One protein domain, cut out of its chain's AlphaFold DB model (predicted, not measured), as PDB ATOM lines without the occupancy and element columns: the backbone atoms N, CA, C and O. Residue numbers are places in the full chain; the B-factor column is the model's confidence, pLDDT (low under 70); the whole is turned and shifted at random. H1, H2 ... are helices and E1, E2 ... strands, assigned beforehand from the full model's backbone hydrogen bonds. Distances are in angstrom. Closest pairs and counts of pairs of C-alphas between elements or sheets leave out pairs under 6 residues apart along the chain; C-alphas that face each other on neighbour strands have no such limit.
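Overview. This is residues 35 to 139 of the 150 residues of the protein "Sm-like protein-like protein" of Acremonium chrysogenum (strain ATCC 11550 / CBS 779.69 / DSM 880 / IAM 14645 / JCM 23072 / IMI 49137) (UniProt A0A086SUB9). What shape do these atoms make? The hairpin of E2 and E3 makes a long ribbon that bends sharply beyond residues 50 and 77 into the small pair E1 and E4, while the first part of the long helix H1 crosses one face of the ribbon and residues 122 to 139 stick out as a free arm. The short strand E6 lies beside E3. What are the parts in figures? The printed part has 105 residues with six named strands followed by one named helix, of mixed class; E2, E3, E6 in that order make a mixed sheet, and E1 and E4 an antiparallel one. It is loose, with a radius of gyration of the C-alphas of 17.4 A and spans of 46 by 36 by 26 A.

Along the chain. Where do the strands lie? E1 is residues 44 to 47, beginning at C-alpha 44 (31.359, 22.918, 31.045). E2, residues 50 to 57, is 23.1 A long, and E3, residues 70 to 77, is 22.4 A long. E4 is residues 80 to 83, E5 residues 89 to 91 and E6 residues 105 to 107. Where is the helix? H1, residues 110 to 137, is 40.4 A long, from C-alpha 110 (20.132, -3.506, 31.350) to C-alpha 137 (51.292, -3.561, 57.018).

Arrangement. How do the first strands stand? E1 and E4 are antiparallel at 158 degrees, with N 45 and O 82 2.9 A apart, within hydrogen-bond range. E1 runs on into E2 at 84 degrees, and E3 runs on into E4 at 100 degrees. How is the larger sheet paired? E2 and E3, a hairpin, are antiparallel at 160 degrees, with N 56 and O 71 at 2.8 A. E3 and E6 are parallel at 50 degrees, with N 72 and O 106 at 2.9 A. E5 pairs with no named strand, but its residues 89 to 90 pair antiparallel with residues 35 to 36. Where is H1? It is on the sheet at a height of 5.5 A, making two layers, a helix on one face of a sheet, and it runs across the strands, at 69 degrees to E3 on the local plane. The closest C-alphas of H1 and E2 are those of Ala 117 and Ala 56, 5.0 A apart; every O i to N i+4 pair in H1 is within hydrogen-bond range.

Size, cuts and confidence. How far does it reach? The two C-alphas farthest apart are those of Asp 96 and Arg 137, 51.8 A; residues 93 to 100 stand free too. Is it continuous and sure? The printed part has no cut, and the links E2 to E3 and E5 to E6 are long. Residue 38 and residues 61 to 68 have pLDDT under 70; the mean of the printed part is 85.8.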
ATOM      1  N   THR A  35      40.730  14.111  23.667       76.75
ATOM      2  CA  THR A  35      41.029  15.217  24.576       76.75
ATOM      3  C   THR A  35      41.168  14.671  25.991       76.75
ATOM      4  O   THR A  35      40.328  13.905  26.468       76.75
ATOM      5  N   THR A  36      42.249  15.052  26.667       77.38
ATOM      6  CA  THR A  36      42.568  14.574  28.022       77.38
ATOM      7  C   THR A  36      41.945  15.466  29.097       77.38
ATOM      8  O   THR A  36      41.753  16.661  28.875       77.38
ATOM      9  N   ALA A  37      41.688  14.911  30.290       72.38
ATOM     10  CA  ALA A  37      41.087  15.612  31.435       72.38
ATOM     11  C   ALA A  37      41.665  17.009  31.723       72.38
ATOM     12  O   ALA A  37      40.928  17.947  32.019       72.38
ATOM     13  N   ALA A  38      42.988  17.176  31.603       67.81
ATOM     14  CA  ALA A  38      43.666  18.436  31.906       67.81
ATOM     15  C   ALA A  38      43.200  19.607  31.023       67.81
ATOM     16  O   ALA A  38      43.214  20.752  31.462       67.81
ATOM     17  N   GLN A  39      42.770  19.323  29.792       74.25
ATOM     18  CA  GLN A  39      42.279  20.329  28.844       74.25
ATOM     19  C   GLN A  39      40.811  20.699  29.094       74.25
ATOM     20  O   GLN A  39      40.326  21.679  28.536       74.25
ATOM     21  N   LEU A  40      40.110  19.925  29.927       77.50
ATOM     22  CA  LEU A  40      38.677  20.062  30.173       77.50
ATOM     23  C   LEU A  40      38.365  20.751  31.506       77.50
ATOM     24  O   LEU A  40      37.235  21.177  31.688       77.50
ATOM     25  N   LEU A  41      39.328  20.907  32.420       76.69
ATOM     26  CA  LEU A  41      39.085  21.365  33.802       76.69
ATOM     27  C   LEU A  41      38.244  22.652  33.917       76.69
ATOM     28  O   LEU A  41      37.367  22.730  34.774       76.69
ATOM     29  N   ASP A  42      38.470  23.622  33.029       79.06
ATOM     30  CA  ASP A  42      37.757  24.908  33.033       79.06
ATOM     31  C   ASP A  42      36.481  24.909  32.173       79.06
ATOM     32  O   ASP A  42      35.784  25.922  32.078       79.06
ATOM     33  N   LEU A  43      36.161  23.787  31.526       83.06
ATOM     34  CA  LEU A  43      35.050  23.672  30.592       83.06
ATOM     35  C   LEU A  43      33.811  23.067  31.252       83.06
ATOM     36  O   LEU A  43      33.868  22.161  32.084       83.06
ATOM     37  N   THR A  44      32.655  23.559  30.824       84.44
ATOM     38  CA  THR A  44      31.359  22.918  31.045       84.44
ATOM     39  C   THR A  44      30.762  22.604  29.691       84.44
ATOM     40  O   THR A  44      30.637  23.513  28.870       84.44
ATOM     41  N   ASP A  45      30.389  21.349  29.473       86.25
ATOM     42  CA  ASP A  45      29.870  20.875  28.195       86.25
ATOM     43  C   ASP A  45      28.420  20.392  28.319       86.25
ATOM     44  O   ASP A  45      27.992  19.914  29.375       86.25
ATOM     45  N   ILE A  46      27.657  20.548  27.239       89.69
ATOM     46  CA  ILE A  46      26.253  20.145  27.143       89.69
ATOM     47  C   ILE A  46      26.141  19.045  26.097       89.69
ATOM     48  O   ILE A  46      26.205  19.297  24.895       89.69
ATOM     49  N   LEU A  47      25.874  17.827  26.556       89.94
ATOM     50  CA  LEU A  47      25.648  16.678  25.691       89.94
ATOM     51  C   LEU A  47      24.145  16.519  25.451       89.94
ATOM     52  O   LEU A  47      23.387  16.304  26.395       89.94
ATOM     53  N   GLN A  48      23.701  16.653  24.199       87.94
ATOM     54  CA  GLN A  48      22.270  16.737  23.861       87.94
ATOM     55  C   GLN A  48      21.577  15.378  23.692       87.94
ATOM     56  O   GLN A  48      20.386  15.264  23.977       87.94
ATOM     57  N   SER A  49      22.307  14.368  23.220       88.81
ATOM     58  CA  SER A  49      21.814  13.005  23.013       88.81
ATOM     59  C   SER A  49      22.871  12.050  23.535       88.81
ATOM     60  O   SER A  49      23.928  11.909  22.923       88.81
ATOM     61  N   THR A  50      22.618  11.449  24.693       90.75
ATOM     62  CA  THR A  50      23.618  10.639  25.390       90.75
ATOM     63  C   THR A  50      23.146   9.209  25.558       90.75
ATOM     64  O   THR A  50      21.975   8.939  25.805       90.75
ATOM     65  N   VAL A  51      24.075   8.272  25.413       91.38
ATOM     66  CA  VAL A  51      23.857   6.856  25.695       91.38
ATOM     67  C   VAL A  51      24.972   6.419  26.628       91.38
ATOM     68  O   VAL A  51      26.148   6.635  26.343       91.38
ATOM     69  N   GLU A  52      24.604   5.827  27.757       92.38
ATOM     70  CA  GLU A  52      25.561   5.198  28.661       92.38
ATOM     71  C   GLU A  52      25.657   3.716  28.303       92.38
ATOM     72  O   GLU A  52      24.666   2.992  28.397       92.38
ATOM     73  N   ARG A  53      26.851   3.258  27.918       92.81
ATOM     74  CA  ARG A  53      27.127   1.838  27.684       92.81
ATOM     75  C   ARG A  53      27.728   1.213  28.936       92.81
ATOM     76  O   ARG A  53      28.832   1.563  29.350       92.81
ATOM     77  N   ILE A  54      27.014   0.261  29.521       94.19
ATOM     78  CA  ILE A  54      27.458  -0.490  30.697       94.19
ATOM     79  C   ILE A  54      28.043  -1.819  30.229       94.19
ATOM     80  O   ILE A  54      27.448  -2.503  29.398       94.19
ATOM     81  N   PHE A  55      29.181  -2.211  30.800       93.12
ATOM     82  CA  PHE A  55      29.843  -3.483  30.522       93.12
ATOM     83  C   PHE A  55      29.820  -4.398  31.746       93.12
ATOM     84  O   PHE A  55      30.068  -3.965  32.871       93.12
ATOM     85  N   ALA A  56      29.590  -5.686  31.514       92.94
ATOM     86  CA  ALA A  56      29.700  -6.736  32.515       92.94
ATOM     87  C   ALA A  56      30.522  -7.904  31.969       92.94
ATOM     88  O   ALA A  56      30.293  -8.378  30.861       92.94
ATOM     89  N   GLN A  57      31.471  -8.404  32.757       88.94
ATOM     90  CA  GLN A  57      32.244  -9.584  32.374       88.94
ATOM     91  C   GLN A  57      31.439 -10.859  32.605       88.94
ATOM     92  O   GLN A  57      30.690 -10.975  33.580       88.94
ATOM     93  N   ARG A  58      31.628 -11.846  31.729       84.12
ATOM     94  CA  ARG A  58      31.035 -13.164  31.927       84.12
ATOM     95  C   ARG A  58      31.808 -13.911  33.026       84.12
ATOM     96  O   ARG A  58      33.035 -13.937  32.993       84.12
ATOM     97  N   PRO A  59      31.137 -14.566  33.989       73.75
ATOM     98  CA  PRO A  59      31.842 -15.391  34.965       73.75
ATOM     99  C   PRO A  59      32.642 -16.493  34.252       73.75
ATOM    100  O   PRO A  59      32.091 -17.228  33.431       73.75
ATOM    101  N   GLY A  60      33.940 -16.588  34.556       71.88
ATOM    102  CA  GLY A  60      34.860 -17.550  33.941       71.88
ATOM    103  C   GLY A  60      35.600 -17.054  32.692       71.88
ATOM    104  O   GLY A  60      36.293 -17.850  32.069       71.88
ATOM    105  N   SER A  61      35.484 -15.773  32.323       65.00
ATOM    106  CA  SER A  61      36.268 -15.159  31.239       65.00
ATOM    107  C   SER A  61      37.576 -14.504  31.709       65.00
ATOM    108  O   SER A  61      38.107 -13.667  30.986       65.00
ATOM    109  N   ASP A  62      38.090 -14.846  32.896       61.72
ATOM    110  CA  ASP A  62      39.354 -14.312  33.449       61.72
ATOM    111  C   ASP A  62      40.604 -14.911  32.755       61.72
ATOM    112  O   ASP A  62      41.664 -15.047  33.363       61.72
ATOM    113  N   ASP A  63      40.473 -15.332  31.497       62.69
ATOM    114  CA  ASP A  63      41.569 -15.887  30.715       62.69
ATOM    115  C   ASP A  63      42.307 -14.720  30.045       62.69
ATOM    116  O   ASP A  63      41.816 -14.146  29.069       62.69
ATOM    117  N   ASP A  64      43.472 -14.349  30.586       60.66
ATOM    118  CA  ASP A  64      44.256 -13.155  30.208       60.66
ATOM    119  C   ASP A  64      44.628 -13.093  28.708       60.66
ATOM    120  O   ASP A  64      45.068 -12.053  28.217       60.66
ATOM    121  N   ASN A  65      44.463 -14.196  27.970       61.47
ATOM    122  CA  ASN A  65      44.872 -14.343  26.571       61.47
ATOM    123  C   ASN A  65      43.697 -14.552  25.590       61.47
ATOM    124  O   ASN A  65      43.922 -14.760  24.395       61.47
ATOM    125  N   ALA A  66      42.448 -14.531  26.068       64.62
ATOM    126  CA  ALA A  66      41.253 -14.621  25.230       64.62
ATOM    127  C   ALA A  66      40.654 -13.231  24.970       64.62
ATOM    128  O   ALA A  66      40.774 -12.323  25.790       64.62
ATOM    129  N   LEU A  67      39.965 -13.066  23.830       64.12
ATOM    130  CA  LEU A  67      39.134 -11.879  23.595       64.12
ATOM    131  C   LEU A  67      38.194 -11.687  24.800       64.12
ATOM    132  O   LEU A  67      37.558 -12.669  25.198       64.12
ATOM    133  N   PRO A  68      38.100 -10.476  25.380       66.81
ATOM    134  CA  PRO A  68      37.250 -10.225  26.534       66.81
ATOM    135  C   PRO A  68      35.812 -10.605  26.189       66.81
ATOM    136  O   PRO A  68      35.239 -10.090  25.234       66.81
ATOM    137  N   ARG A  69      35.248 -11.554  26.945       83.25
ATOM    138  CA  ARG A  69      33.874 -12.026  26.752       83.25
ATOM    139  C   ARG A  69      32.971 -11.421  27.807       83.25
ATOM    140  O   ARG A  69      33.181 -11.627  29.002       83.25
ATOM    141  N   GLY A  70      31.941 -10.716  27.374       91.12
ATOM    142  CA  GLY A  70      31.057 -10.033  28.302       91.12
ATOM    143  C   GLY A  70      29.702  -9.705  27.717       91.12
ATOM    144  O   GLY A  70      29.386 -10.024  26.574       91.12
ATOM    145  N   TYR A  71      28.909  -9.050  28.545       93.06
ATOM    146  CA  TYR A  71      27.647  -8.461  28.166       93.06
ATOM    147  C   TYR A  71      27.779  -6.946  28.158       93.06
ATOM    148  O   TYR A  71      28.502  -6.381  28.984       93.06
ATOM    149  N   TYR A  72      27.072  -6.291  27.248       94.44
ATOM    150  CA  TYR A  72      26.896  -4.847  27.281       94.44
ATOM    151  C   TYR A  72      25.415  -4.486  27.230       94.44
ATOM    152  O   TYR A  72      24.583  -5.266  26.759       94.44
ATOM    153  N   ALA A  73      25.088  -3.309  27.746       95.38
ATOM    154  CA  ALA A  73      23.761  -2.734  27.632       95.38
ATOM    155  C   ALA A  73      23.865  -1.220  27.468       95.38
ATOM    156  O   ALA A  73      24.648  -0.574  28.164       95.38
ATOM    157  N   ASP A  74      23.045  -0.682  26.571       94.06
ATOM    158  CA  ASP A  74      22.976   0.744  26.278       94.06
ATOM    159  C   ASP A  74      21.766   1.358  26.984       94.06
ATOM    160  O   ASP A  74      20.634   0.882  26.855       94.06
ATOM    161  N   VAL A  75      22.010   2.414  27.755       94.69
ATOM    162  CA  VAL A  75      20.991   3.144  28.505       94.69
ATOM    163  C   VAL A  75      20.836   4.529  27.883       94.69
ATOM    164  O   VAL A  75      21.751   5.354  27.998       94.69
ATOM    165  N   PRO A  76      19.702   4.817  27.218       94.19
ATOM    166  CA  PRO A  76      19.465   6.129  26.648       94.19
ATOM    167  C   PRO A  76      19.279   7.150  27.766       94.19
ATOM    168  O   PRO A  76      18.507   6.956  28.707       94.19
ATOM    169  N   HIS A  77      19.981   8.258  27.623       91.19
ATOM    170  CA  HIS A  77      19.925   9.408  28.496       91.19
ATOM    171  C   HIS A  77      19.514  10.641  27.687       91.19
ATOM    172  O   HIS A  77      19.571  10.676  26.457       91.19
ATOM    173  N   GLY A  78      19.024  11.654  28.395       90.94
ATOM    174  CA  GLY A  78      18.636  12.919  27.786       90.94
ATOM    175  C   GLY A  78      19.829  13.858  27.660       90.94
ATOM    176  O   GLY A  78      20.898  13.503  27.162       90.94
ATOM    177  N   ILE A  79      19.625  15.070  28.160       92.75
ATOM    178  CA  ILE A  79      20.638  16.114  28.151       92.75
ATOM    179  C   ILE A  79      21.477  16.006  29.424       92.75
ATOM    180  O   ILE A  79      20.925  16.015  30.527       92.75
ATOM    181  N   PHE A  80      22.798  15.965  29.275       93.12
ATOM    182  CA  PHE A  80      23.734  16.091  30.388       93.12
ATOM    183  C   PHE A  80      24.472  17.423  30.332       93.12
ATOM    184  O   PHE A  80      24.939  17.843  29.277       93.12
ATOM    185  N   LEU A  81      24.609  18.059  31.496       92.12
ATOM    186  CA  LEU A  81      25.556  19.144  31.724       92.12
ATOM    187  C   LEU A  81      26.732  18.565  32.510       92.12
ATOM    188  O   LEU A  81      26.555  18.135  33.652       92.12
ATOM    189  N   VAL A  82      27.913  18.538  31.902       91.38
ATOM    190  CA  VAL A  82      29.110  17.926  32.482       91.38
ATOM    191  C   VAL A  82      30.150  19.004  32.746       91.38
ATOM    192  O   VAL A  82      30.476  19.798  31.869       91.38
ATOM    193  N   ARG A  83      30.687  19.032  33.967       92.31
ATOM    194  CA  ARG A  83      31.855  19.850  34.304       92.31
ATOM    195  C   ARG A  83      33.118  19.059  33.996       92.31
ATOM    196  O   ARG A  83      33.200  17.888  34.360       92.31
ATOM    197  N   GLY A  84      34.089  19.677  33.336       88.00
ATOM    198  CA  GLY A  84      35.211  18.949  32.758       88.00
ATOM    199  C   GLY A  84      36.191  18.358  33.772       88.00
ATOM    200  O   GLY A  84      36.879  17.401  33.445       88.00
ATOM    201  N   GLU A  85      36.169  18.798  35.032       89.69
ATOM    202  CA  GLU A  85      36.859  18.114  36.140       89.69
ATOM    203  C   GLU A  85      36.400  16.667  36.380       89.69
ATOM    204  O   GLU A  85      37.169  15.859  36.893       89.69
ATOM    205  N   ASN A  86      35.171  16.321  35.982       89.81
ATOM    206  CA  ASN A  86      34.640  14.960  36.078       89.81
ATOM    207  C   ASN A  86      34.890  14.139  34.802       89.81
ATOM    208  O   ASN A  86      34.447  12.993  34.717       89.81
ATOM    209  N   VAL A  87      35.563  14.709  33.797       89.56
ATOM    210  CA  VAL A  87      35.832  14.046  32.519       89.56
ATOM    211  C   VAL A  87      37.276  13.570  32.494       89.56
ATOM    212  O   VAL A  87      38.208  14.366  32.516       89.56
ATOM    213  N   LEU A  88      37.468  12.253  32.412       87.88
ATOM    214  CA  LEU A  88      38.804  11.667  32.286       87.88
ATOM    215  C   LEU A  88      39.345  11.782  30.851       87.88
ATOM    216  O   LEU A  88      40.512  12.107  30.626       87.88
ATOM    217  N   LEU A  89      38.484  11.480  29.884       88.00
ATOM    218  CA  LEU A  89      38.795  11.434  28.464       88.00
ATOM    219  C   LEU A  89      37.525  11.756  27.680       88.00
ATOM    220  O   LEU A  89      36.443  11.305  28.054       88.00
ATOM    221  N   LEU A  90      37.673  12.492  26.585       87.25
ATOM    222  CA  LEU A  90      36.607  12.745  25.620       87.25
ATOM    223  C   LEU A  90      37.143  12.490  24.213       87.25
ATOM    224  O   LEU A  90      38.286  12.840  23.927       87.25
ATOM    225  N   GLY A  91      36.342  11.891  23.342       86.94
ATOM    226  CA  GLY A  91      36.712  11.634  21.953       86.94
ATOM    227  C   GLY A  91      35.501  11.711  21.038       86.94
ATOM    228  O   GLY A  91      34.363  11.594  21.496       86.94
ATOM    229  N   GLU A  92      35.761  11.928  19.755       84.88
ATOM    230  CA  GLU A  92      34.747  11.804  18.711       84.88
ATOM    231  C   GLU A  92      34.488  10.327  18.386       84.88
ATOM    232  O   GLU A  92      35.386   9.490  18.483       84.88
ATOM    233  N   ILE A  93      33.239  10.014  18.044       82.31
ATOM    234  CA  ILE A  93      32.766   8.665  17.718       82.31
ATOM    235  C   ILE A  93      32.337   8.676  16.251       82.31
ATOM    236  O   ILE A  93      31.652   9.606  15.814       82.31
ATOM    237  N   ASP A  94      32.740   7.653  15.503       83.38
ATOM    238  CA  ASP A  94      32.306   7.446  14.124       83.38
ATOM    239  C   ASP A  94      30.988   6.670  14.152       83.38
ATOM    240  O   ASP A  94      30.968   5.466  14.404       83.38
ATOM    241  N   LEU A  95      29.877   7.372  13.916       78.38
ATOM    242  CA  LEU A  95      28.528   6.815  14.051       78.38
ATOM    243  C   LEU A  95      28.281   5.599  13.148       78.38
ATOM    244  O   LEU A  95      27.501   4.733  13.523       78.38
ATOM    245  N   ASP A  96      28.954   5.495  11.999       81.50
ATOM    246  CA  ASP A  96      28.751   4.366  11.084       81.50
ATOM    247  C   ASP A  96      29.507   3.110  11.547       81.50
ATOM    248  O   ASP A  96      29.075   1.979  11.319       81.50
ATOM    249  N   ARG A  97      30.663   3.300  12.189       77.75
ATOM    250  CA  ARG A  97      31.526   2.209  12.655       77.75
ATOM    251  C   ARG A  97      31.161   1.738  14.061       77.75
ATOM    252  O   ARG A  97      31.272   0.549  14.352       77.75
ATOM    253  N   ASP A  98      30.751   2.658  14.926       74.19
ATOM    254  CA  ASP A  98      30.592   2.419  16.362       74.19
ATOM    255  C   ASP A  98      29.183   1.926  16.757       74.19
ATOM    256  O   ASP A  98      28.923   1.644  17.934       74.19
ATOM    257  N   ASP A  99      28.302   1.737  15.769       75.75
ATOM    258  CA  ASP A  99      27.041   0.993  15.897       75.75
ATOM    259  C   ASP A  99      27.267  -0.524  16.082       75.75
ATOM    260  O   ASP A  99      26.388  -1.234  16.583       75.75
ATOM    261  N   GLU A 100      28.442  -1.050  15.708       81.31
ATOM    262  CA  GLU A 100      28.762  -2.467  15.890       81.31
ATOM    263  C   GLU A 100      29.034  -2.798  17.375       81.31
ATOM    264  O   GLU A 100      29.722  -2.048  18.080       81.31
ATOM    265  N   PRO A 101      28.534  -3.943  17.887       82.25
ATOM    266  CA  PRO A 101      28.888  -4.419  19.216       82.25
ATOM    267  C   PRO A 101      30.411  -4.518  19.393       82.25
ATOM    268  O   PRO A 101      31.097  -5.065  18.523       82.25
ATOM    269  N   PRO A 102      30.962  -4.076  20.538       83.56
ATOM    270  CA  PRO A 102      32.385  -4.220  20.808       83.56
ATOM    271  C   PRO A 102      32.828  -5.688  20.687       83.56
ATOM    272  O   PRO A 102      32.116  -6.581  21.161       83.56
ATOM    273  N   PRO A 103      34.007  -5.977  20.105       85.06
ATOM    274  CA  PRO A 103      34.456  -7.349  19.903       85.06
ATOM    275  C   PRO A 103      34.446  -8.169  21.199       85.06
ATOM    276  O   PRO A 103      35.082  -7.801  22.186       85.06
ATOM    277  N   GLY A 104      33.734  -9.300  21.184       87.31
ATOM    278  CA  GLY A 104      33.603 -10.197  22.338       87.31
ATOM    279  C   GLY A 104      32.469  -9.851  23.312       87.31
ATOM    280  O   GLY A 104      32.239 -10.610  24.255       87.31
ATOM    281  N   TYR A 105      31.717  -8.775  23.071       89.69
ATOM    282  CA  TYR A 105      30.561  -8.404  23.879       89.69
ATOM    283  C   TYR A 105      29.235  -8.722  23.182       89.69
ATOM    284  O   TYR A 105      29.059  -8.481  21.991       89.69
ATOM    285  N   GLU A 106      28.281  -9.243  23.952       90.56
ATOM    286  CA  GLU A 106      26.915  -9.525  23.504       90.56
ATOM    287  C   GLU A 106      25.921  -8.581  24.194       90.56
ATOM    288  O   GLU A 106      26.050  -8.293  25.386       90.56
ATOM    289  N   ALA A 107      24.912  -8.101  23.466       92.06
ATOM    290  CA  ALA A 107      23.875  -7.254  24.049       92.06
ATOM    291  C   ALA A 107      23.022  -8.058  25.042       92.06
ATOM    292  O   ALA A 107      22.609  -9.183  24.751       92.06
ATOM    293  N   ALA A 108      22.731  -7.481  26.205       94.00
ATOM    294  CA  ALA A 108      21.886  -8.104  27.218       94.00
ATOM    295  C   ALA A 108      20.973  -7.089  27.914       94.00
ATOM    296  O   ALA A 108      21.055  -5.882  27.701       94.00
ATOM    297  N   ASP A 109      20.080  -7.599  28.763       95.94
ATOM    298  CA  ASP A 109      19.164  -6.772  29.542       95.94
ATOM    299  C   ASP A 109      19.915  -5.836  30.504       95.94
ATOM    300  O   ASP A 109      20.800  -6.267  31.251       95.94
ATOM    301  N   VAL A 110      19.514  -4.560  30.527       95.56
ATOM    302  CA  VAL A 110      20.132  -3.506  31.350       95.56
ATOM    303  C   VAL A 110      20.170  -3.899  32.827       95.56
ATOM    304  O   VAL A 110      21.182  -3.685  33.496       95.56
ATOM    305  N   GLY A 111      19.098  -4.500  33.353       95.31
ATOM    306  CA  GLY A 111      19.023  -4.906  34.753       95.31
ATOM    307  C   GLY A 111      20.025  -6.008  35.093       95.31
ATOM    308  O   GLY A 111      20.630  -5.994  36.167       95.31
ATOM    309  N   VAL A 112      20.249  -6.941  34.166       93.50
ATOM    310  CA  VAL A 112      21.228  -8.023  34.329       93.50
ATOM    311  C   VAL A 112      22.658  -7.488  34.261       93.50
ATOM    312  O   VAL A 112      23.451  -7.784  35.157       93.50
ATOM    313  N   VAL A 113      22.981  -6.683  33.244       95.12
ATOM    314  CA  VAL A 113      24.331  -6.121  33.047       95.12
ATOM    315  C   VAL A 113      24.707  -5.209  34.210       95.12
ATOM    316  O   VAL A 113      25.785  -5.357  34.784       95.12
ATOM    317  N   ARG A 114      23.794  -4.327  34.627       94.88
ATOM    318  CA  ARG A 114      24.007  -3.432  35.767       94.88
ATOM    319  C   ARG A 114      24.271  -4.202  37.056       94.88
ATOM    320  O   ARG A 114      25.233  -3.894  37.753       94.88
ATOM    321  N   ARG A 115      23.472  -5.236  37.342       94.19
ATOM    322  CA  ARG A 115      23.676  -6.086  38.524       94.19
ATOM    323  C   ARG A 115      25.065  -6.729  38.513       94.19
ATOM    324  O   ARG A 115      25.775  -6.656  39.509       94.19
ATOM    325  N   MET A 116      25.475  -7.309  37.384       92.50
ATOM    326  CA  MET A 116      26.796  -7.937  37.253       92.50
ATOM    327  C   MET A 116      27.945  -6.925  37.397       92.50
ATOM    328  O   MET A 116      28.948  -7.217  38.050       92.50
ATOM    329  N   ALA A 117      27.803  -5.730  36.820       92.31
ATOM    330  CA  ALA A 117      28.792  -4.660  36.932       92.31
ATOM    331  C   ALA A 117      28.933  -4.155  38.381       92.31
ATOM    332  O   ALA A 117      30.049  -3.988  38.880       92.31
ATOM    333  N   GLU A 118      27.815  -3.960  39.087       92.81
ATOM    334  CA  GLU A 118      27.792  -3.547  40.496       92.81
ATOM    335  C   GLU A 118      28.387  -4.623  41.419       92.81
ATOM    336  O   GLU A 118      29.212  -4.304  42.282       92.81
ATOM    337  N   GLU A 119      28.046  -5.897  41.205       92.06
ATOM    338  CA  GLU A 119      28.627  -7.036  41.927       92.06
ATOM    339  C   GLU A 119      30.152  -7.101  41.746       92.06
ATOM    340  O   GLU A 119      30.891  -7.239  42.729       92.06
ATOM    341  N   ARG A 120      30.649  -6.932  40.512       88.62
ATOM    342  CA  ARG A 120      32.092  -6.926  40.221       88.62
ATOM    343  C   ARG A 120      32.793  -5.730  40.860       88.62
ATOM    344  O   ARG A 120      33.804  -5.917  41.532       88.62
ATOM    345  N   LYS A 121      32.227  -4.525  40.750       89.44
ATOM    346  CA  LYS A 121      32.761  -3.313  41.394       89.44
ATOM    347  C   LYS A 121      32.840  -3.469  42.916       89.44
ATOM    348  O   LYS A 121      33.822  -3.051  43.532       89.44
ATOM    349  N   ALA A 122      31.838  -4.093  43.538       91.06
ATOM    350  CA  ALA A 122      31.844  -4.381  44.971       91.06
ATOM    351  C   ALA A 122      32.917  -5.420  45.358       91.06
ATOM    352  O   ALA A 122      33.611  -5.255  46.374       91.06
ATOM    353  N   ALA A 123      33.088  -6.464  44.542       89.62
ATOM    354  CA  ALA A 123      34.127  -7.473  44.726       89.62
ATOM    355  C   ALA A 123      35.535  -6.869  44.598       89.62
ATOM    356  O   ALA A 123      36.376  -7.080  45.478       89.62
ATOM    357  N   ASP A 124      35.768  -6.052  43.571       88.50
ATOM    358  CA  ASP A 124      37.049  -5.392  43.320       88.50
ATOM    359  C   ASP A 124      37.370  -4.360  44.406       88.50
ATOM    360  O   ASP A 124      38.461  -4.410  44.971       88.50
ATOM    361  N   LYS A 125      36.397  -3.547  44.847       90.62
ATOM    362  CA  LYS A 125      36.559  -2.641  46.003       90.62
ATOM    363  C   LYS A 125      36.972  -3.397  47.268       90.62
ATOM    364  O   LYS A 125      37.818  -2.939  48.036       90.62
ATOM    365  N   THR A 126      36.394  -4.575  47.503       91.25
ATOM    366  CA  THR A 126      36.748  -5.411  48.659       91.25
ATOM    367  C   THR A 126      38.149  -6.010  48.511       91.25
ATOM    368  O   THR A 126      38.926  -6.015  49.472       91.25
ATOM    369  N   ARG A 127      38.500  -6.511  47.319       89.69
ATOM    370  CA  ARG A 127      39.826  -7.065  47.008       89.69
ATOM    371  C   ARG A 127      40.912  -6.001  47.135       89.69
ATOM    372  O   ARG A 127      41.954  -6.270  47.732       89.69
ATOM    373  N   GLU A 128      40.648  -4.802  46.639       88.75
ATOM    374  CA  GLU A 128      41.542  -3.655  46.697       88.75
ATOM    375  C   GLU A 128      41.746  -3.175  48.133       88.75
ATOM    376  O   GLU A 128      42.888  -3.083  48.574       88.75
ATOM    377  N   ARG A 129      40.676  -3.017  48.927       88.44
ATOM    378  CA  ARG A 129      40.792  -2.711  50.367       88.44
ATOM    379  C   ARG A 129      41.650  -3.735  51.109       88.44
ATOM    380  O   ARG A 129      42.494  -3.370  51.926       88.44
ATOM    381  N   ARG A 130      41.484  -5.029  50.808       89.62
ATOM    382  CA  ARG A 130      42.324  -6.095  51.385       89.62
ATOM    383  C   ARG A 130      43.777  -6.000  50.917       89.62
ATOM    384  O   ARG A 130      44.676  -6.234  51.722       89.62
ATOM    385  N   ARG A 131      44.021  -5.685  49.640       89.56
ATOM    386  CA  ARG A 131      45.369  -5.501  49.078       89.56
ATOM    387  C   ARG A 131      46.068  -4.310  49.730       89.56
ATOM    388  O   ARG A 131      47.182  -4.475  50.213       89.56
ATOM    389  N   LEU A 132      45.387  -3.171  49.831       86.56
ATOM    390  CA  LEU A 132      45.877  -1.964  50.497       86.56
ATOM    391  C   LEU A 132      46.187  -2.221  51.973       86.56
ATOM    392  O   LEU A 132      47.271  -1.885  52.429       86.56
ATOM    393  N   GLY A 133      45.310  -2.917  52.703       86.94
ATOM    394  CA  GLY A 133      45.577  -3.274  54.102       86.94
ATOM    395  C   GLY A 133      46.815  -4.163  54.291       86.94
ATOM    396  O   GLY A 133      47.519  -4.036  55.291       86.94
ATOM    397  N   LYS A 134      47.116  -5.054  53.334       90.06
ATOM    398  CA  LYS A 134      48.347  -5.866  53.354       90.06
ATOM    399  C   LYS A 134      49.589  -5.034  53.028       90.06
ATOM    400  O   LYS A 134      50.611  -5.226  53.677       90.06
ATOM    401  N   LEU A 135      49.490  -4.123  52.061       88.38
ATOM    402  CA  LEU A 135      50.579  -3.222  51.670       88.38
ATOM    403  C   LEU A 135      50.923  -2.230  52.788       88.38
ATOM    404  O   LEU A 135      52.095  -2.083  53.123       88.38
ATOM    405  N   ALA A 136      49.912  -1.666  53.454       87.00
ATOM    406  CA  ALA A 136      50.096  -0.786  54.605       87.00
ATOM    407  C   ALA A 136      50.855  -1.482  55.747       87.00
ATOM    408  O   ALA A 136      51.780  -0.916  56.323       87.00
ATOM    409  N   ARG A 137      50.541  -2.756  56.032       88.12
ATOM    410  CA  ARG A 137      51.292  -3.561  57.018       88.12
ATOM    411  C   ARG A 137      52.748  -3.816  56.620       88.12
ATOM    412  O   ARG A 137      53.563  -4.080  57.495       88.12
ATOM    413  N   ALA A 138      53.064  -3.760  55.329       88.44
ATOM    414  CA  ALA A 138      54.419  -3.894  54.805       88.44
ATOM    415  C   ALA A 138      55.168  -2.549  54.722       88.44
ATOM    416  O   ALA A 138      56.271  -2.512  54.185       88.44
ATOM    417  N   GLY A 139      54.590  -1.456  55.242       84.75
ATOM    418  CA  GLY A 139      55.206  -0.126  55.238       84.75
ATOM    419  C   GLY A 139      55.033   0.651  53.930       84.75
ATOM    420  O   GLY A 139      55.687   1.672  53.751       84.75
TER     421      GLY A 139